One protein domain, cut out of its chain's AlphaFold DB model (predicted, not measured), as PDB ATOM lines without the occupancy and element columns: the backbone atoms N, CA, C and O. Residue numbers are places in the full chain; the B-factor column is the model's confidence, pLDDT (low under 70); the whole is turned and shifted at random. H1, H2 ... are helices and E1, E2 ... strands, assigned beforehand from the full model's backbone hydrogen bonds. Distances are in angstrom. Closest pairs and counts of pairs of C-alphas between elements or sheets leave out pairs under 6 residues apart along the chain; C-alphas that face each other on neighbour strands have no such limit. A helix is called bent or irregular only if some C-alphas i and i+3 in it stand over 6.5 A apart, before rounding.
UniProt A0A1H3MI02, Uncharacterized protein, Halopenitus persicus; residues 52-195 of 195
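Overview. This is residues 52 to 195 of the 195 residues of an uncharacterized protein of Halopenitus persicus (UniProt A0A1H3MI02). A twisted, branched antiparallel sheet curls round one long helix, H2; the long hairpin of E1 and E2 makes most of its length, and E4, E5 and E6 widen it towards one end. Short H3 packs over E5, and short H1 packs on H2. The printed part has 144 residues, with three named helices and six named strands in the order H1 H2 E1 E2 E3 E4 E5 H3 E6, class mixed. It is compact, with a radius of gyration of the C-alphas of 15.8 A, and elongated, spanning 53 by 33 by 24 A.

Arrangement. E2, residues 129 to 141, has E1, residues 109 to 122, on one side, and E3, residues 148 to 151, and E4, residues 155 to 161, on the other side. E1, E2 and E3 form a meander, each strand the antiparallel neighbour of the one before. Within hydrogen-bond range are N 120 and O 132 of E1 and E2, 2.9 A, N 139 and O 150 of E2 and E3, 2.9 A, and N 133 and O 157 of E2 and E4, 2.7 A. E5, residues 165 to 171, forms a hairpin with E4, N 160 and O 167 at 3.0 A; E6, residues 190 to 194, is its other neighbour, N 166 and O 193 at 2.8 A. The sheet curls round H2, residues 82 to 108; the closest C-alphas of H2 and E1 are those of Arg 94 and Val 114, 6.0 A. H1, residues 68 to 71, touches H2 at residues 95 to 99 alone, closest at the C-alphas of Tyr 71 and Ala 95, 5.1 A. H3, residues 185 to 188, is on the sheet over E5, at a height over the sheet of 7.0 A; the C-alphas of Ala 169 and Pro 185 are closest, 4.9 A. H2 has 21 of 23 O i to N i+4 pairs within range; H1 and H3 are too short for one.

Along the chain. H2 is 38.3 A long from C-alpha 82 at (-14.870, 43.950, -40.352), with a kink of 45 degrees near residue 102; it is irregular, C-alphas 104 and 107 being 9.5 A apart. H1 is irregular, only just: C-alphas 68 and 71 are 6.8 A apart. E1, 35.2 A, bends by 50 degrees at residue 118; E2 is 36.3 A, E5 20.2 A and E4 19.6 A. E6 ends at C-alpha 194 (-32.996, 36.784, -35.982).

Size, cuts and confidence. The farthest C-alphas, of Asp 126 and Asp 145, are 54.8 A apart. The printed part has no cut; E5 to H3 is a long link of 13 residues, within which residues 174 to 179 have pLDDT under 70.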
ATOM      1  N   ALA A  52     -36.808  31.751 -40.142       90.25
ATOM      2  CA  ALA A  52     -35.414  31.616 -39.750       90.25
ATOM      3  C   ALA A  52     -35.155  30.207 -39.217       90.25
ATOM      4  O   ALA A  52     -35.792  29.735 -38.275       90.25
ATOM      5  N   THR A  53     -34.222  29.491 -39.838       92.31
ATOM      6  CA  THR A  53     -33.901  28.126 -39.428       92.31
ATOM      7  C   THR A  53     -32.421  27.849 -39.583       92.31
ATOM      8  O   THR A  53     -31.836  27.987 -40.657       92.31
ATOM      9  N   ARG A  54     -31.835  27.345 -38.501       93.94
ATOM     10  CA  ARG A  54     -30.501  26.753 -38.474       93.94
ATOM     11  C   ARG A  54     -30.576  25.303 -37.995       93.94
ATOM     12  O   ARG A  54     -31.546  24.932 -37.332       93.94
ATOM     13  N   PRO A  55     -29.581  24.464 -38.337       94.88
ATOM     14  CA  PRO A  55     -29.467  23.119 -37.797       94.88
ATOM     15  C   PRO A  55     -29.603  23.120 -36.273       94.88
ATOM     16  O   PRO A  55     -28.998  23.939 -35.587       94.88
ATOM     17  N   VAL A  56     -30.403  22.190 -35.762       92.19
ATOM     18  CA  VAL A  56     -30.561  21.954 -34.325       92.19
ATOM     19  C   VAL A  56     -29.671  20.773 -33.951       92.19
ATOM     20  O   VAL A  56     -29.655  19.812 -34.727       92.19
ATOM     21  N   PRO A  57     -28.938  20.814 -32.821       89.62
ATOM     22  CA  PRO A  57     -28.125  19.690 -32.359       89.62
ATOM     23  C   PRO A  57     -28.924  18.386 -32.261       89.62
ATOM     24  O   PRO A  57     -30.138  18.434 -32.028       89.62
ATOM     25  N   PRO A  58     -28.277  17.221 -32.446       88.81
ATOM     26  CA  PRO A  58     -28.947  15.946 -32.235       88.81
ATOM     27  C   PRO A  58     -29.467  15.844 -30.795       88.81
ATOM     28  O   PRO A  58     -28.923  16.438 -29.864       88.81
ATOM     29  N   GLY A  59     -30.542  15.075 -30.611       85.81
ATOM     30  CA  GLY A  59     -31.014  14.727 -29.273       85.81
ATOM     31  C   GLY A  59     -29.993  13.857 -28.526       85.81
ATOM     32  O   GLY A  59     -29.140  13.241 -29.163       85.81
ATOM     33  N   PRO A  60     -30.110  13.734 -27.193       83.44
ATOM     34  CA  PRO A  60     -29.105  13.073 -26.353       83.44
ATOM     35  C   PRO A  60     -28.836  11.610 -26.734       83.44
ATOM     36  O   PRO A  60     -27.716  11.142 -26.585       83.44
ATOM     37  N   ASP A  61     -29.836  10.899 -27.262       84.88
ATOM     38  CA  ASP A  61     -29.695   9.494 -27.674       84.88
ATOM     39  C   ASP A  61     -29.007   9.324 -29.040       84.88
ATOM     40  O   ASP A  61     -28.592   8.225 -29.399       84.88
ATOM     41  N   ALA A  62     -28.920  10.403 -29.821       84.00
ATOM     42  CA  ALA A  62     -28.323  10.428 -31.153       84.00
ATOM     43  C   ALA A  62     -27.027  11.248 -31.200       84.00
ATOM     44  O   ALA A  62     -26.432  11.364 -32.272       84.00
ATOM     45  N   ASP A  63     -26.615  11.828 -30.069       83.81
ATOM     46  CA  ASP A  63     -25.432  12.667 -29.957       83.81
ATOM     47  C   ASP A  63     -24.195  11.815 -29.622       83.81
ATOM     48  O   ASP A  63     -24.122  11.239 -28.531       83.81
ATOM     49  N   PRO A  64     -23.210  11.690 -30.529       81.44
ATOM     50  CA  PRO A  64     -21.974  10.974 -30.235       81.44
ATOM     51  C   PRO A  64     -21.224  11.635 -29.072       81.44
ATOM     52  O   PRO A  64     -21.314  12.848 -28.902       81.44
ATOM     53  N   PRO A  65     -20.406  10.916 -28.293       79.69
ATOM     54  CA  PRO A  65     -19.579  11.542 -27.262       79.69
ATOM     55  C   PRO A  65     -18.709  12.690 -27.813       79.69
ATOM     56  O   PRO A  65     -18.186  12.611 -28.926       79.69
ATOM     57  N   GLY A  66     -18.532  13.768 -27.045       77.56
ATOM     58  CA  GLY A  66     -17.648  14.878 -27.414       77.56
ATOM     59  C   GLY A  66     -17.852  16.139 -26.578       77.56
ATOM     60  O   GLY A  66     -18.556  16.123 -25.569       77.56
ATOM     61  N   ASP A  67     -17.196  17.223 -26.990       78.62
ATOM     62  CA  ASP A  67     -17.298  18.528 -26.332       78.62
ATOM     63  C   ASP A  67     -18.684  19.151 -26.558       78.62
ATOM     64  O   ASP A  67     -19.118  19.307 -27.700       78.62
ATOM     65  N   ALA A  68     -19.357  19.542 -25.476       73.69
ATOM     66  CA  ALA A  68     -20.666  20.185 -25.520       73.69
ATOM     67  C   ALA A  68     -20.635  21.546 -26.241       73.69
ATOM     68  O   ALA A  68     -21.636  21.949 -26.834       73.69
ATOM     69  N   GLU A  69     -19.494  22.243 -26.248       81.50
ATOM     70  CA  GLU A  69     -19.364  23.558 -26.887       81.50
ATOM     71  C   GLU A  69     -19.284  23.485 -28.420       81.50
ATOM     72  O   GLU A  69     -19.364  24.511 -29.101       81.50
ATOM     73  N   ARG A  70     -19.176  22.283 -29.005       83.75
ATOM     74  CA  ARG A  70     -19.027  22.108 -30.462       83.75
ATOM     75  C   ARG A  70     -20.228  22.603 -31.277       83.75
ATOM     76  O   ARG A  70     -20.084  22.831 -32.477       83.75
ATOM     77  N   TYR A  71     -21.381  22.782 -30.633       87.19
ATOM     78  CA  TYR A  71     -22.619  23.284 -31.239       87.19
ATOM     79  C   TYR A  71     -22.910  24.753 -30.939       87.19
ATOM     80  O   TYR A  71     -23.903  25.291 -31.427       87.19
ATOM     81  N   THR A  72     -22.086  25.403 -30.118       92.88
ATOM     82  CA  THR A  72     -22.370  26.757 -29.647       92.88
ATOM     83  C   THR A  72     -22.230  27.748 -30.795       92.88
ATOM     84  O   THR A  72     -21.124  28.086 -31.223       92.88
ATOM     85  N   TYR A  73     -23.370  28.230 -31.284       95.06
ATOM     86  CA  TYR A  73     -23.418  29.367 -32.191       95.06
ATOM     87  C   TYR A  73     -22.918  30.631 -31.473       95.06
ATOM     88  O   TYR A  73     -23.170  30.794 -30.274       95.06
ATOM     89  N   PRO A  74     -22.185  31.520 -32.167       95.94
ATOM     90  CA  PRO A  74     -21.805  32.801 -31.588       95.94
ATOM     91  C   PRO A  74     -23.056  33.653 -31.328       95.94
ATOM     92  O   PRO A  74     -24.048  33.554 -32.046       95.94
ATOM     93  N   THR A  75     -22.999  34.500 -30.306       94.38
ATOM     94  CA  THR A  75     -24.011  35.537 -30.078       94.38
ATOM     95  C   THR A  75     -23.857  36.662 -31.096       94.38
ATOM     96  O   THR A  75     -22.775  36.810 -31.672       94.38
ATOM     97  N   ARG A  76     -24.913  37.471 -31.276       93.44
ATOM     98  CA  ARG A  76     -24.878  38.686 -32.105       93.44
ATOM     99  C   ARG A  76     -23.595  39.486 -31.832       93.44
ATOM    100  O   ARG A  76     -23.269  39.660 -30.653       93.44
ATOM    101  N   PRO A  77     -22.874  39.948 -32.868       93.06
ATOM    102  CA  PRO A  77     -21.714  40.801 -32.657       93.06
ATOM    103  C   PRO A  77     -22.149  42.147 -32.057       93.06
ATOM    104  O   PRO A  77     -23.233  42.646 -32.353       93.06
ATOM    105  N   ASP A  78     -21.307  42.732 -31.206       92.19
ATOM    106  CA  ASP A  78     -21.603  44.020 -30.568       92.19
ATOM    107  C   ASP A  78     -21.452  45.201 -31.545       92.19
ATOM    108  O   ASP A  78     -22.036  46.266 -31.330       92.19
ATOM    109  N   SER A  79     -20.695  45.022 -32.634       94.56
ATOM    110  CA  SER A  79     -20.623  45.953 -33.757       94.56
ATOM    111  C   SER A  79     -20.458  45.235 -35.099       94.56
ATOM    112  O   SER A  79     -20.037  44.081 -35.178       94.56
ATOM    113  N   LEU A  80     -20.735  45.952 -36.188       95.38
ATOM    114  CA  LEU A  80     -20.542  45.462 -37.556       95.38
ATOM    115  C   LEU A  80     -19.154  45.802 -38.128       95.38
ATOM    116  O   LEU A  80     -19.000  45.993 -39.331       95.38
ATOM    117  N   SER A  81     -18.132  45.915 -37.276       96.31
ATOM    118  CA  SER A  81     -16.755  46.103 -37.749       96.31
ATOM    119  C   SER A  81     -16.243  44.857 -38.482       96.31
ATOM    120  O   SER A  81     -16.541  43.736 -38.069       96.31
ATOM    121  N   ASP A  82     -15.428  45.040 -39.529       96.62
ATOM    122  CA  ASP A  82     -14.870  43.950 -40.352       96.62
ATOM    123  C   ASP A  82     -14.304  42.783 -39.530       96.62
ATOM    124  O   ASP A  82     -14.495  41.619 -39.879       96.62
ATOM    125  N   GLU A  83     -13.577  43.076 -38.450       96.81
ATOM    126  CA  GLU A  83     -12.974  42.054 -37.591       96.81
ATOM    127  C   GLU A  83     -14.036  41.240 -36.843       96.81
ATOM    128  O   GLU A  83     -13.990  40.004 -36.845       96.81
ATOM    129  N   GLU A  84     -15.020  41.914 -36.246       97.38
ATOM    130  CA  GLU A  84     -16.078  41.254 -35.486       97.38
ATOM    131  C   GLU A  84     -16.998  40.438 -36.386       97.38
ATOM    132  O   GLU A  84     -17.280  39.282 -36.064       97.38
ATOM    133  N   VAL A  85     -17.398  40.967 -37.549       97.44
ATOM    134  CA  VAL A  85     -18.273  40.228 -38.471       97.44
ATOM    135  C   VAL A  85     -17.562  39.045 -39.127       97.44
ATOM    136  O   VAL A  85     -18.181  37.992 -39.295       97.44
ATOM    137  N   ARG A  86     -16.253  39.143 -39.422       98.06
ATOM    138  CA  ARG A  86     -15.452  37.990 -39.882       98.06
ATOM    139  C   ARG A  86     -15.400  36.898 -38.821       98.06
ATOM    140  O   ARG A  86     -15.673  35.736 -39.121       98.06
ATOM    141  N   SER A  87     -15.072  37.272 -37.582       97.75
ATOM    142  CA  SER A  87     -14.997  36.342 -36.451       97.75
ATOM    143  C   SER A  87     -16.350  35.680 -36.180       97.75
ATOM    144  O   SER A  87     -16.432  34.457 -36.029       97.75
ATOM    145  N   TYR A  88     -17.424  36.471 -36.197       98.06
ATOM    146  CA  TYR A  88     -18.795  35.998 -36.072       98.06
ATOM    147  C   TYR A  88     -19.133  34.978 -37.164       98.06
ATOM    148  O   TYR A  88     -19.442  33.833 -36.838       98.06
ATOM    149  N   ALA A  89     -19.001  35.337 -38.446       98.25
ATOM    150  CA  ALA A  89     -19.361  34.470 -39.571       98.25
ATOM    151  C   ALA A  89     -18.546  33.164 -39.604       98.25
ATOM    152  O   ALA A  89     -19.106  32.093 -39.844       98.25
ATOM    153  N   ALA A  90     -17.245  33.219 -39.299       98.00
ATOM    154  CA  ALA A  90     -16.389  32.033 -39.219       98.00
ATOM    155  C   ALA A  90     -16.840  31.066 -38.111       98.00
ATOM    156  O   ALA A  90     -16.995  29.861 -38.343       98.00
ATOM    157  N   ARG A  91     -17.094  31.587 -36.902       97.62
ATOM    158  CA  ARG A  91     -17.604  30.783 -35.776       97.62
ATOM    159  C   ARG A  91     -18.993  30.230 -36.075       97.62
ATOM    160  O   ARG A  91     -19.271  29.077 -35.744       97.62
ATOM    161  N   TYR A  92     -19.828  31.027 -36.735       97.81
ATOM    162  CA  TYR A  92     -21.160  30.632 -37.159       97.81
ATOM    163  C   TYR A  92     -21.127  29.460 -38.131       97.81
ATOM    164  O   TYR A  92     -21.798  28.458 -37.897       97.81
ATOM    165  N   GLU A  93     -20.331  29.552 -39.200       97.75
ATOM    166  CA  GLU A  93     -20.236  28.494 -40.209       97.75
ATOM    167  C   GLU A  93     -19.704  27.203 -39.596       97.75
ATOM    168  O   GLU A  93     -20.241  26.125 -39.867       97.75
ATOM    169  N   ARG A  94     -18.714  27.305 -38.701       96.88
ATOM    170  CA  ARG A  94     -18.201  26.150 -37.962       96.88
ATOM    171  C   ARG A  94     -19.306  25.471 -37.149       96.88
ATOM    172  O   ARG A  94     -19.518  24.269 -37.313       96.88
ATOM    173  N   ALA A  95     -20.034  26.221 -36.320       96.50
ATOM    174  CA  ALA A  95     -21.146  25.685 -35.532       96.50
ATOM    175  C   ALA A  95     -22.252  25.114 -36.436       96.50
ATOM    176  O   ALA A  95     -22.746  24.012 -36.196       96.50
ATOM    177  N   TYR A  96     -22.584  25.803 -37.531       96.38
ATOM    178  CA  TYR A  96     -23.572  25.367 -38.513       96.38
ATOM    179  C   TYR A  96     -23.205  24.019 -39.131       96.38
ATOM    180  O   TYR A  96     -24.057  23.133 -39.241       96.38
ATOM    181  N   ARG A  97     -21.948  23.844 -39.553       95.38
ATOM    182  CA  ARG A  97     -21.490  22.604 -40.184       95.38
ATOM    183  C   ARG A  97     -21.352  21.456 -39.215       95.38
ATOM    184  O   ARG A  97     -21.848  20.381 -39.538       95.38
ATOM    185  N   LEU A  98     -20.788  21.690 -38.036       94.44
ATOM    186  CA  LEU A  98     -20.739  20.664 -37.000       94.44
ATOM    187  C   LEU A  98     -22.154  20.197 -36.659       94.44
ATOM    188  O   LEU A  98     -22.464  19.020 -36.832       94.44
ATOM    189  N   THR A  99     -23.040  21.122 -36.290       94.94
ATOM    190  CA  THR A  99     -24.426  20.803 -35.928       94.94
ATOM    191  C   THR A  99     -25.131  20.046 -37.046       94.94
ATOM    192  O   THR A  99     -25.697  18.986 -36.811       94.94
ATOM    193  N   LYS A 100     -25.030  20.515 -38.295       94.12
ATOM    194  CA  LYS A 100     -25.638  19.824 -39.433       94.12
ATOM    195  C   LYS A 100     -25.117  18.396 -39.604       94.12
ATOM    196  O   LYS A 100     -25.924  17.496 -39.822       94.12
ATOM    197  N   THR A 101     -23.804  18.186 -39.551       93.06
ATOM    198  CA  THR A 101     -23.210  16.863 -39.786       93.06
ATOM    199  C   THR A 101     -23.587  15.893 -38.671       93.06
ATOM    200  O   THR A 101     -24.038  14.787 -38.968       93.06
ATOM    201  N   TYR A 102     -23.512  16.327 -37.410       91.62
ATOM    202  CA  TYR A 102     -23.949  15.527 -36.267       91.62
ATOM    203  C   TYR A 102     -25.442  15.190 -36.338       91.62
ATOM    204  O   TYR A 102     -25.805  14.028 -36.194       91.62
ATOM    205  N   SER A 103     -26.313  16.146 -36.664       91.38
ATOM    206  CA  SER A 103     -27.756  15.885 -36.754       91.38
ATOM    207  C   SER A 103     -28.145  14.995 -37.936       91.38
ATOM    208  O   SER A 103     -29.166  14.316 -37.886       91.38
ATOM    209  N   GLN A 104     -27.353  14.984 -39.012       91.50
ATOM    210  CA  GLN A 104     -27.611  14.141 -40.184       91.50
ATOM    211  C   GLN A 104     -27.087  12.713 -40.035       91.50
ATOM    212  O   GLN A 104     -27.657  11.796 -40.625       91.50
ATOM    213  N   ARG A 105     -25.976  12.529 -39.319       89.75
ATOM    214  CA  ARG A 105     -25.281  11.239 -39.217       89.75
ATOM    215  C   ARG A 105     -25.522  10.541 -37.879       89.75
ATOM    216  O   ARG A 105     -25.504   9.316 -37.839       89.75
ATOM    217  N   GLY A 106     -25.801  11.300 -36.822       86.81
ATOM    218  CA  GLY A 106     -26.074  10.787 -35.485       86.81
ATOM    219  C   GLY A 106     -24.979   9.843 -35.004       86.81
ATOM    220  O   GLY A 106     -23.792  10.118 -35.171       86.81
ATOM    221  N   THR A 107     -25.389   8.689 -34.482       86.50
ATOM    222  CA  THR A 107     -24.501   7.663 -33.917       86.50
ATOM    223  C   THR A 107     -23.544   7.023 -34.921       86.50
ATOM    224  O   THR A 107     -22.581   6.404 -34.494       86.50
ATOM    225  N   TYR A 108     -23.779   7.170 -36.229       88.19
ATOM    226  CA  TYR A 108     -22.866   6.667 -37.261       88.19
ATOM    227  C   TYR A 108     -21.649   7.572 -37.473       88.19
ATOM    228  O   TYR A 108     -20.782   7.235 -38.271       88.19
ATOM    229  N   LEU A 109     -21.602   8.751 -36.847       89.88
ATOM    230  CA  LEU A 109     -20.484   9.680 -36.967       89.88
ATOM    231  C   LEU A 109     -19.465   9.428 -35.859       89.88
ATOM    232  O   LEU A 109     -19.750   9.676 -34.688       89.88
ATOM    233  N   ASN A 110     -18.260   9.021 -36.242       88.88
ATOM    234  CA  ASN A 110     -17.148   8.865 -35.308       88.88
ATOM    235  C   ASN A 110     -16.524  10.227 -34.997       88.88
ATOM    236  O   ASN A 110     -16.294  10.577 -33.840       88.88
ATOM    237  N   GLN A 111     -16.263  11.009 -36.047       89.81
ATOM    238  CA  GLN A 111     -15.613  12.306 -35.937       89.81
ATOM    239  C   GLN A 111     -16.034  13.228 -37.080       89.81
ATOM    240  O   GLN A 111     -16.312  12.791 -38.193       89.81
ATOM    241  N   VAL A 112     -16.039  14.530 -36.806       92.94
ATOM    242  CA  VAL A 112     -16.093  15.579 -37.827       92.94
ATOM    243  C   VAL A 112     -15.160  16.718 -37.431       92.94
ATOM    244  O   VAL A 112     -15.101  17.107 -36.261       92.94
ATOM    245  N   SER A 113     -14.448  17.257 -38.412       93.06
ATOM    246  CA  SER A 113     -13.655  18.476 -38.307       93.06
ATOM    247  C   SER A 113     -14.146  19.487 -39.335       93.06
ATOM    248  O   SER A 113     -14.581  19.116 -40.419       93.06
ATOM    249  N   VAL A 114     -14.103  20.769 -38.984       95.69
ATOM    250  CA  VAL A 114     -14.425  21.873 -39.894       95.69
ATOM    251  C   VAL A 114     -13.306  22.893 -39.776       95.69
ATOM    252  O   VAL A 114     -13.037  23.381 -38.671       95.69
ATOM    253  N   SER A 115     -12.700  23.221 -40.910       96.19
ATOM    254  CA  SER A 115     -11.601  24.174 -41.020       96.19
ATOM    255  C   SER A 115     -12.079  25.404 -41.776       96.19
ATOM    256  O   SER A 115     -12.643  25.296 -42.864       96.19
ATOM    257  N   ILE A 116     -11.886  26.579 -41.178       96.75
ATOM    258  CA  ILE A 116     -12.109  27.856 -41.859       96.75
ATOM    259  C   ILE A 116     -10.790  28.243 -42.516       96.75
ATOM    260  O   ILE A 116      -9.797  28.441 -41.819       96.75
ATOM    261  N   GLU A 117     -10.792  28.330 -43.840       95.25
ATOM    262  CA  GLU A 117      -9.594  28.617 -44.629       95.25
ATOM    263  C   GLU A 117      -9.391  30.127 -44.780       95.25
ATOM    264  O   GLU A 117      -8.282  30.637 -44.626       95.25
ATOM    265  N   GLU A 118     -10.474  30.856 -45.065       95.19
ATOM    266  CA  GLU A 118     -10.432  32.288 -45.348       95.19
ATOM    267  C   GLU A 118     -11.785  32.961 -45.074       95.19
ATOM    268  O   GLU A 118     -12.848  32.347 -45.201       95.19
ATOM    269  N   THR A 119     -11.738  34.250 -44.730       96.56
ATOM    270  CA  THR A 119     -12.914  35.125 -44.662       96.56
ATOM    271  C   THR A 119     -12.666  36.416 -45.435       96.56
ATOM    272  O   THR A 119     -11.672  37.096 -45.175       96.56
ATOM    273  N   GLU A 120     -13.596  36.800 -46.302       96.25
ATOM    274  CA  GLU A 120     -13.520  38.009 -47.128       96.25
ATOM    275  C   GLU A 120     -14.742  38.906 -46.876       96.25
ATOM    276  O   GLU A 120     -15.856  38.408 -46.723       96.25
ATOM    277  N   ILE A 121     -14.532  40.227 -46.802       96.06
ATOM    278  CA  ILE A 121     -15.616  41.220 -46.696       96.06
ATOM    279  C   ILE A 121     -15.961  41.724 -48.090       96.06
ATOM    280  O   ILE A 121     -15.065  41.989 -48.891       96.06
ATOM    281  N   HIS A 122     -17.252  41.898 -48.347       95.31
ATOM    282  CA  HIS A 122     -17.767  42.485 -49.576       95.31
ATOM    283  C   HIS A 122     -18.646  43.702 -49.284       95.31
ATOM    284  O   HIS A 122     -19.145  43.867 -48.170       95.31
ATOM    285  N   ASP A 123     -18.845  44.528 -50.312       93.25
ATOM    286  CA  ASP A 123     -19.723  45.694 -50.246       93.25
ATOM    287  C   ASP A 123     -21.136  45.284 -49.809       93.25
ATOM    288  O   ASP A 123     -21.724  44.343 -50.352       93.25
ATOM    289  N   ALA A 124     -21.678  46.014 -48.840       93.69
ATOM    290  CA  ALA A 124     -22.982  45.774 -48.240       93.69
ATOM    291  C   ALA A 124     -23.773  47.091 -48.141       93.69
ATOM    292  O   ALA A 124     -23.175  48.169 -48.196       93.69
ATOM    293  N   PRO A 125     -25.110  47.031 -48.003       93.19
ATOM    294  CA  PRO A 125     -25.914  48.192 -47.631       93.19
ATOM    295  C   PRO A 125     -25.443  48.827 -46.315       93.19
ATOM    296  O   PRO A 125     -24.896  48.141 -45.450       93.19
ATOM    297  N   ASP A 126     -25.710  50.123 -46.145       91.94
ATOM    298  CA  ASP A 126     -25.418  50.829 -44.894       91.94
ATOM    299  C   ASP A 126     -26.086  50.125 -43.703       91.94
ATOM    300  O   ASP A 126     -27.268  49.786 -43.755       91.94
ATOM    301  N   GLY A 127     -25.329  49.928 -42.620       93.12
ATOM    302  CA  GLY A 127     -25.817  49.226 -41.428       93.12
ATOM    303  C   GLY A 127     -25.821  47.699 -41.543       93.12
ATOM    304  O   GLY A 127     -26.408  47.039 -40.695       93.12
ATOM    305  N   ALA A 128     -25.163  47.136 -42.558       95.94
ATOM    306  CA  ALA A 128     -25.010  45.698 -42.726       95.94
ATOM    307  C   ALA A 128     -23.579  45.317 -43.127       95.94
ATOM    308  O   ALA A 128     -22.782  46.151 -43.557       95.94
ATOM    309  N   ALA A 129     -23.267  44.027 -43.029       97.19
ATOM    310  CA  ALA A 129     -22.025  43.445 -43.515       97.19
ATOM    311  C   ALA A 129     -22.297  42.201 -44.366       97.19
ATOM    312  O   ALA A 129     -23.167  41.389 -44.040       97.19
ATOM    313  N   ILE A 130     -21.510  42.022 -45.432       97.75
ATOM    314  CA  ILE A 130     -21.465  40.777 -46.200       97.75
ATOM    315  C   ILE A 130     -20.102  40.119 -46.013       97.75
ATOM    316  O   ILE A 130     -19.065  40.718 -46.303       97.75
ATOM    317  N   VAL A 131     -20.113  38.863 -45.562       97.88
ATOM    318  CA  VAL A 131     -18.907  38.062 -45.327       97.88
ATOM    319  C   VAL A 131     -18.974  36.770 -46.126       97.88
ATOM    320  O   VAL A 131     -19.909  35.988 -45.968       97.88
ATOM    321  N   GLN A 132     -17.964  36.507 -46.947       96.94
ATOM    322  CA  GLN A 132     -17.740  35.199 -47.553       96.94
ATOM    323  C   GLN A 132     -16.795  34.379 -46.671       96.94
ATOM    324  O   GLN A 132     -15.747  34.865 -46.259       96.94
ATOM    325  N   VAL A 133     -17.158  33.129 -46.398       97.12
ATOM    326  CA  VAL A 133     -16.399  32.166 -45.597       97.12
ATOM    327  C   VAL A 133     -16.038  30.980 -46.485       97.12
ATOM    328  O   VAL A 133     -16.923  30.250 -46.943       97.12
ATOM    329  N   ALA A 134     -14.742  30.789 -46.714       95.19
ATOM    330  CA  ALA A 134     -14.195  29.607 -47.364       95.19
ATOM    331  C   ALA A 134     -13.869  28.554 -46.298       95.19
ATOM    332  O   ALA A 134     -13.214  28.858 -45.298       95.19
ATOM    333  N   TYR A 135     -14.338  27.324 -46.484       94.81
ATOM    334  CA  TYR A 135     -14.148  26.257 -45.504       94.81
ATOM    335  C   TYR A 135     -14.058  24.880 -46.154       94.81
ATOM    336  O   TYR A 135     -14.605  24.631 -47.233       94.81
ATOM    337  N   THR A 136     -13.402  23.976 -45.440       95.00
ATOM    338  CA  THR A 136     -13.396  22.536 -45.693       95.00
ATOM    339  C   THR A 136     -13.970  21.808 -44.479       95.00
ATOM    340  O   THR A 136     -14.074  22.363 -43.377       95.00
ATOM    341  N   TYR A 137     -14.417  20.574 -44.672       94.44
ATOM    342  CA  TYR A 137     -14.752  19.688 -43.572       94.44
ATOM    343  C   TYR A 137     -14.414  18.250 -43.925       94.44
ATOM    344  O   TYR A 137     -14.600  17.816 -45.061       94.44
ATOM    345  N   ASP A 138     -14.033  17.507 -42.898       95.38
ATOM    346  CA  ASP A 138     -13.723  16.090 -42.988       95.38
ATOM    347  C   ASP A 138     -14.588  15.358 -41.967       95.38
ATOM    348  O   ASP A 138     -14.851  15.869 -40.870       95.38
ATOM    349  N   ALA A 139     -15.081  14.179 -42.319       94.44
ATOM    350  CA  ALA A 139     -15.883  13.356 -41.430       94.44
ATOM    351  C   ALA A 139     -15.519  11.883 -41.569       94.44
ATOM    352  O   ALA A 139     -15.338  11.384 -42.674       94.44
ATOM    353  N   GLU A 140     -15.495  11.180 -40.446       94.50
ATOM    354  CA  GLU A 140     -15.351   9.731 -40.403       94.50
ATOM    355  C   GLU A 140     -16.674   9.128 -39.929       94.50
ATOM    356  O   GLU A 140     -17.191   9.501 -38.869       94.50
ATOM    357  N   ILE A 141     -17.236   8.215 -40.721       93.31
ATOM    358  CA  ILE A 141     -18.466   7.495 -40.380       93.31
ATOM    359  C   ILE A 141     -18.222   5.991 -40.267       93.31
ATOM    360  O   ILE A 141     -17.323   5.444 -40.902       93.31
ATOM    361  N   GLU A 142     -19.057   5.314 -39.487       92.31
ATOM    362  CA  GLU A 142     -19.070   3.856 -39.396       92.31
ATOM    363  C   GLU A 142     -19.455   3.222 -40.745       92.31
ATOM    364  O   GLU A 142     -20.395   3.662 -41.416       92.31
ATOM    365  N   GLY A 143     -18.724   2.177 -41.136       90.25
ATOM    366  CA  GLY A 143     -18.991   1.364 -42.318       90.25
ATOM    367  C   GLY A 143     -18.790  -0.122 -42.027       90.25
ATOM    368  O   GLY A 143     -18.076  -0.495 -41.095       90.25
ATOM    369  N   ASP A 144     -19.418  -0.976 -42.838       89.81
ATOM    370  CA  ASP A 144     -19.457  -2.431 -42.612       89.81
ATOM    371  C   ASP A 144     -18.062  -3.090 -42.648       89.81
ATOM    372  O   ASP A 144     -17.794  -4.027 -41.896       89.81
ATOM    373  N   ASP A 145     -17.161  -2.574 -43.491       92.06
ATOM    374  CA  ASP A 145     -15.788  -3.075 -43.680       92.06
ATOM    375  C   ASP A 145     -14.726  -2.194 -42.985       92.06
ATOM    376  O   ASP A 145     -13.523  -2.353 -43.213       92.06
ATOM    377  N   GLY A 146     -15.164  -1.258 -42.138       90.62
ATOM    378  CA  GLY A 146     -14.324  -0.270 -41.461       90.62
ATOM    379  C   GLY A 146     -14.811   1.171 -41.658       90.62
ATOM    380  O   GLY A 146     -15.794   1.402 -42.367       90.62
ATOM    381  N   PRO A 147     -14.145   2.151 -41.021       93.38
ATOM    382  CA  PRO A 147     -14.531   3.553 -41.123       93.38
ATOM    383  C   PRO A 147     -14.447   4.078 -42.562       93.38
ATOM    384  O   PRO A 147     -13.529   3.738 -43.310       93.38
ATOM    385  N   ILE A 148     -15.407   4.921 -42.940       94.62
ATOM    386  CA  ILE A 148     -15.446   5.615 -44.229       94.62
ATOM    387  C   ILE A 148     -15.088   7.082 -43.991       94.62
ATOM    388  O   ILE A 148     -15.787   7.783 -43.256       94.62
ATOM    389  N   GLU A 149     -14.033   7.543 -44.657       95.06
ATOM    390  CA  GLU A 149     -13.607   8.942 -44.659       95.06
ATOM    391  C   GLU A 149     -14.371   9.742 -45.726       95.06
ATOM    392  O   GLU A 149     -14.599   9.283 -46.852       95.06
ATOM    393  N   ILE A 150     -14.809  10.941 -45.356       93.50
ATOM    394  CA  ILE A 150     -15.499  11.899 -46.214       93.50
ATOM    395  C   ILE A 150     -14.732  13.212 -46.142       93.50
ATOM    396  O   ILE A 150     -14.869  13.931 -45.156       93.50
ATOM    397  N   ASP A 151     -14.050  13.556 -47.226       93.88
ATOM    398  CA  ASP A 151     -13.361  14.837 -47.365       93.88
ATOM    399  C   ASP A 151     -14.183  15.765 -48.259       93.88
ATOM    400  O   ASP A 151     -14.607  15.398 -49.366       93.88
ATOM    401  N   SER A 152     -14.443  16.982 -47.789       91.25
ATOM    402  CA  SER A 152     -15.126  17.973 -48.609       91.25
ATOM    403  C   SER A 152     -14.156  18.645 -49.583       91.25
ATOM    404  O   SER A 152     -12.995  18.888 -49.257       91.25
ATOM    405  N   PRO A 153     -14.629  19.069 -50.767       91.31
ATOM    406  CA  PRO A 153     -13.913  20.093 -51.518       91.31
ATOM    407  C   PRO A 153     -13.890  21.417 -50.733       91.31
ATOM    408  O   PRO A 153     -14.584  21.561 -49.722       91.31
ATOM    409  N   LEU A 154     -13.165  22.416 -51.244       91.12
ATOM    410  CA  LEU A 154     -13.306  23.792 -50.768       91.12
ATOM    411  C   LEU A 154     -14.723  24.303 -51.071       91.12
ATOM    412  O   LEU A 154     -15.186  24.248 -52.213       91.12
ATOM    413  N   LEU A 155     -15.411  24.780 -50.036       92.19
ATOM    414  CA  LEU A 155     -16.777  25.290 -50.104       92.19
ATOM    415  C   LEU A 155     -16.825  26.760 -49.695       92.19
ATOM    416  O   LEU A 155     -16.015  27.223 -48.897       92.19
ATOM    417  N   TYR A 156     -17.839  27.463 -50.199       94.50
ATOM    418  CA  TYR A 156     -18.080  28.870 -49.893       94.50
ATOM    419  C   TYR A 156     -19.486  29.056 -49.323       94.50
ATOM    420  O   TYR A 156     -20.487  28.650 -49.925       94.50
ATOM    421  N   ALA A 157     -19.558  29.666 -48.145       96.38
ATOM    422  CA  ALA A 157     -20.788  30.193 -47.572       96.38
ATOM    423  C   ALA A 157     -20.687  31.715 -47.524       96.38
ATOM    424  O   ALA A 157     -19.647  32.241 -47.145       96.38
ATOM    425  N   SER A 158     -21.760  32.411 -47.871       97.31
ATOM    426  CA  SER A 158     -21.831  33.862 -47.734       97.31
ATOM    427  C   SER A 158     -22.908  34.231 -46.734       97.31
ATOM    428  O   SER A 158     -23.984  33.625 -46.709       97.31
ATOM    429  N   TYR A 159     -22.596  35.231 -45.926       97.88
ATOM    430  CA  TYR A 159     -23.419  35.733 -44.844       97.88
ATOM    431  C   TYR A 159     -23.748  37.195 -45.082       97.88
ATOM    432  O   TYR A 159     -22.859  37.963 -45.433       97.88
ATOM    433  N   TYR A 160     -25.007  37.556 -44.874       97.12
ATOM    434  CA  TYR A 160     -25.434  38.932 -44.638       97.12
ATOM    435  C   TYR A 160     -25.771  39.053 -43.154       97.12
ATOM    436  O   TYR A 160     -26.460  38.177 -42.625       97.12
ATOM    437  N   VAL A 161     -25.265  40.092 -42.498       97.06
ATOM    438  CA  VAL A 161     -25.487  40.364 -41.075       97.06
ATOM    439  C   VAL A 161     -25.877  41.826 -40.918       97.06
ATOM    440  O   VAL A 161     -25.119  42.701 -41.336       97.06
ATOM    441  N   ASP A 162     -27.020  42.076 -40.295       95.06
ATOM    442  CA  ASP A 162     -27.422  43.393 -39.805       95.06
ATOM    443  C   ASP A 162     -27.897  43.300 -38.341       95.06
ATOM    444  O   ASP A 162     -27.637  42.309 -37.648       95.06
ATOM    445  N   ASP A 163     -28.556  44.351 -37.850       92.31
ATOM    446  CA  ASP A 163     -29.040  44.425 -36.470       92.31
ATOM    447  C   ASP A 163     -30.203  43.462 -36.159       92.31
ATOM    448  O   ASP A 163     -30.447  43.169 -34.981       92.31
ATOM    449  N   GLU A 164     -30.903  42.958 -37.182       92.75
ATOM    450  CA  GLU A 164     -32.153  42.200 -37.059       92.75
ATOM    451  C   GLU A 164     -32.009  40.729 -37.474       92.75
ATOM    452  O   GLU A 164     -32.641  39.859 -36.868       92.75
ATOM    453  N   VAL A 165     -31.187  40.424 -38.485       95.19
ATOM    454  CA  VAL A 165     -31.147  39.110 -39.132       95.19
ATOM    455  C   VAL A 165     -29.745  38.678 -39.559       95.19
ATOM    456  O   VAL A 165     -28.851  39.465 -39.874       95.19
ATOM    457  N   VAL A 166     -29.587  37.360 -39.669       97.12
ATOM    458  CA  VAL A 166     -28.490  36.724 -40.395       97.12
ATOM    459  C   VAL A 166     -29.043  35.897 -41.542       97.12
ATOM    460  O   VAL A 166     -29.778  34.931 -41.321       97.12
ATOM    461  N   LEU A 167     -28.644  36.231 -42.770       96.62
ATOM    462  CA  LEU A 167     -28.937  35.425 -43.955       96.62
ATOM    463  C   LEU A 167     -27.718  34.593 -44.331       96.62
ATOM    464  O   LEU A 167     -26.591  35.086 -44.312       96.62
ATOM    465  N   ARG A 168     -27.944  33.343 -44.734       97.06
ATOM    466  CA  ARG A 168     -26.886  32.432 -45.179       97.06
ATOM    467  C   ARG A 168     -27.201  31.867 -46.555       97.06
ATOM    468  O   ARG A 168     -28.238  31.233 -46.751       97.06
ATOM    469  N   ALA A 169     -26.261  32.011 -47.481       95.69
ATOM    470  CA  ALA A 169     -26.271  31.352 -48.782       95.69
ATOM    471  C   ALA A 169     -25.041  30.447 -48.938       95.69
ATOM    472  O   ALA A 169     -24.007  30.666 -48.313       95.69
ATOM    473  N   VAL A 170     -25.147  29.395 -49.751       92.75
ATOM    474  CA  VAL A 170     -24.034  28.469 -50.021       92.75
ATOM    475  C   VAL A 170     -23.981  28.159 -51.498       92.75
ATOM    476  O   VAL A 170     -24.987  27.715 -52.058       92.75
ATOM    477  N   ASP A 171     -22.799  28.291 -52.095       84.56
ATOM    478  CA  ASP A 171     -22.549  27.678 -53.392       84.56
ATOM    479  C   ASP A 171     -22.242  26.191 -53.202       84.56
ATOM    480  O   ASP A 171     -21.403  25.790 -52.397       84.56
ATOM    481  N   LYS A 172     -22.974  25.353 -53.934       75.25
ATOM    482  CA  LYS A 172     -22.794  23.894 -53.928       75.25
ATOM    483  C   LYS A 172     -21.931  23.424 -55.096       75.25
ATOM    484  O   LYS A 172     -21.736  22.221 -55.258       75.25
ATOM    485  N   LYS A 173     -21.484  24.346 -55.951       77.06
ATOM    486  CA  LYS A 173     -20.595  24.052 -57.069       77.06
ATOM    487  C   LYS A 173     -19.147  24.091 -56.594       77.06
ATOM    488  O   LYS A 173     -18.790  24.855 -55.706       77.06
ATOM    489  N   LEU A 174     -18.322  23.260 -57.220       69.50
ATOM    490  CA  LEU A 174     -16.874  23.313 -57.061       69.50
ATOM    491  C   LEU A 174     -16.370  24.604 -57.715       69.50
ATOM    492  O   LEU A 174     -16.555  24.786 -58.920       69.50
ATOM    493  N   GLN A 175     -15.768  25.487 -56.924       69.06
ATOM    494  CA  GLN A 175     -15.143  26.728 -57.384       69.06
ATOM    495  C   GLN A 175     -13.678  26.719 -56.947       69.06
ATOM    496  O   GLN A 175     -13.373  26.344 -55.817       69.06
ATOM    497  N   GLU A 176     -12.774  27.143 -57.825       65.88
ATOM    498  CA  GLU A 176     -11.358  27.330 -57.498       65.88
ATOM    499  C   GLU A 176     -11.056  28.828 -57.394       65.88
ATOM    500  O   GLU A 176     -11.440  29.572 -58.295       65.88
ATOM    501  N   ASN A 177     -10.349  29.253 -56.337       57.94
ATOM    502  CA  ASN A 177      -9.742  30.586 -56.175       57.94
ATOM    503  C   ASN A 177     -10.578  31.752 -56.729       57.94
ATOM    504  O   ASN A 177     -10.351  32.256 -57.832       57.94
ATOM    505  N   VAL A 178     -11.530  32.211 -55.926       64.06
ATOM    506  CA  VAL A 178     -12.501  33.237 -56.303       64.06
ATOM    507  C   VAL A 178     -12.309  34.478 -55.440       64.06
ATOM    508  O   VAL A 178     -12.653  34.480 -54.271       64.06
ATOM    509  N   SER A 179     -11.799  35.553 -56.045       65.75
ATOM    510  CA  SER A 179     -11.626  36.876 -55.417       65.75
ATOM    511  C   SER A 179     -12.902  37.732 -55.472       65.75
ATOM    512  O   SER A 179     -12.848  38.941 -55.696       65.75
ATOM    513  N   ARG A 180     -14.066  37.083 -55.491       79.38
ATOM    514  CA  ARG A 180     -15.375  37.724 -55.649       79.38
ATOM    515  C   ARG A 180     -16.389  36.983 -54.805       79.38
ATOM    516  O   ARG A 180     -16.243  35.778 -54.598       79.38
ATOM    517  N   LEU A 181     -17.469  37.677 -54.460       84.38
ATOM    518  CA  LEU A 181     -18.630  37.060 -53.842       84.38
ATOM    519  C   LEU A 181     -19.181  35.959 -54.764       84.38
ATOM    520  O   LEU A 181     -19.607  36.214 -55.897       84.38
ATOM    521  N   VAL A 182     -19.118  34.716 -54.292       85.50
ATOM    522  CA  VAL A 182     -19.502  33.519 -55.052       85.50
ATOM    523  C   VAL A 182     -21.018  33.383 -55.112       85.50
ATOM    524  O   VAL A 182     -21.580  33.075 -56.165       85.50
ATOM    525  N   VAL A 183     -21.676  33.641 -53.982       90.50
ATOM    526  CA  VAL A 183     -23.127  33.593 -53.824       90.50
ATOM    527  C   VAL A 183     -23.581  34.800 -53.015       90.50
ATOM    528  O   VAL A 183     -22.980  35.130 -51.997       90.50
ATOM    529  N   ASP A 184     -24.624  35.473 -53.491       92.75
ATOM    530  CA  ASP A 184     -25.164  36.665 -52.843       92.75
ATOM    531  C   ASP A 184     -26.187  36.271 -51.760       92.75
ATOM    532  O   ASP A 184     -27.233  35.702 -52.093       92.75
ATOM    533  N   PRO A 185     -25.905  36.542 -50.472       94.69
ATOM    534  CA  PRO A 185     -26.798  36.188 -49.376       94.69
ATOM    535  C   PRO A 185     -28.075  37.033 -49.322       94.69
ATOM    536  O   PRO A 185     -29.060  36.550 -48.774       94.69
ATOM    537  N   ILE A 186     -28.109  38.231 -49.909       93.25
ATOM    538  CA  ILE A 186     -29.324  39.061 -49.924       93.25
ATOM    539  C   ILE A 186     -30.359  38.451 -50.872       93.25
ATOM    540  O   ILE A 186     -31.539  38.361 -50.546       93.25
ATOM    541  N   THR A 187     -29.924  38.003 -52.052       91.19
ATOM    542  CA  THR A 187     -30.836  37.493 -53.090       91.19
ATOM    543  C   THR A 187     -31.081  35.988 -53.017       91.19
ATOM    544  O   THR A 187     -32.136  35.520 -53.445       91.19
ATOM    545  N   GLN A 188     -30.118  35.212 -52.516       93.31
ATOM    546  CA  GLN A 188     -30.174  33.743 -52.499       93.31
ATOM    547  C   GLN A 188     -30.088  33.147 -51.092       93.31
ATOM    548  O   GLN A 188     -30.163  31.923 -50.942       93.31
ATOM    549  N   GLY A 189     -29.877  33.977 -50.070       92.12
ATOM    550  CA  GLY A 189     -29.777  33.521 -48.693       92.12
ATOM    551  C   GLY A 189     -31.129  33.197 -48.084       92.12
ATOM    552  O   GLY A 189     -32.186  33.619 -48.551       92.12
ATOM    553  N   GLN A 190     -31.071  32.414 -47.016       93.94
ATOM    554  CA  GLN A 190     -32.206  32.162 -46.139       93.94
ATOM    555  C   GLN A 190     -31.875  32.697 -44.748       93.94
ATOM    556  O   GLN A 190     -30.710  32.586 -44.344       93.94
ATOM    557  N   PRO A 191     -32.857  33.244 -44.012       95.25
ATOM    558  CA  PRO A 191     -32.645  33.611 -42.625       95.25
ATOM    559  C   PRO A 191     -32.270  32.359 -41.828       95.25
ATOM    560  O   PRO A 191     -32.933  31.322 -41.900       95.25
ATOM    561  N   VAL A 192     -31.164  32.440 -41.098       96.31
ATOM    562  CA  VAL A 192     -30.700  31.374 -40.198       96.31
ATOM    563  C   VAL A 192     -30.831  31.769 -38.735       96.31
ATOM    564  O   VAL A 192     -30.856  30.892 -37.873       96.31
ATOM    565  N   GLU A 193     -30.961  33.067 -38.462       95.00
ATOM    566  CA  GLU A 193     -31.185  33.633 -37.137       95.00
ATOM    567  C   GLU A 193     -31.747  35.049 -37.238       95.00
ATOM    568  O   GLU A 193     -31.417  35.771 -38.177       95.00
ATOM    569  N   CYS A 194     -32.566  35.416 -36.257       92.88
ATOM    570  CA  CYS A 194     -32.996  36.784 -35.982       92.88
ATOM    571  C   CYS A 194     -32.701  37.124 -34.514       92.88
ATOM    572  O   CYS A 194     -32.572  36.203 -33.695       92.88
ATOM    573  N   PHE A 195     -32.608  38.415 -34.194       89.75
ATOM    574  CA  PHE A 195     -32.231  38.927 -32.869       89.75
ATOM    575  C   PHE A 195     -33.375  39.590 -32.094       89.75
ATOM    576  O   PHE A 195     -34.300  40.140 -32.726       89.75
TER     577      PHE A 195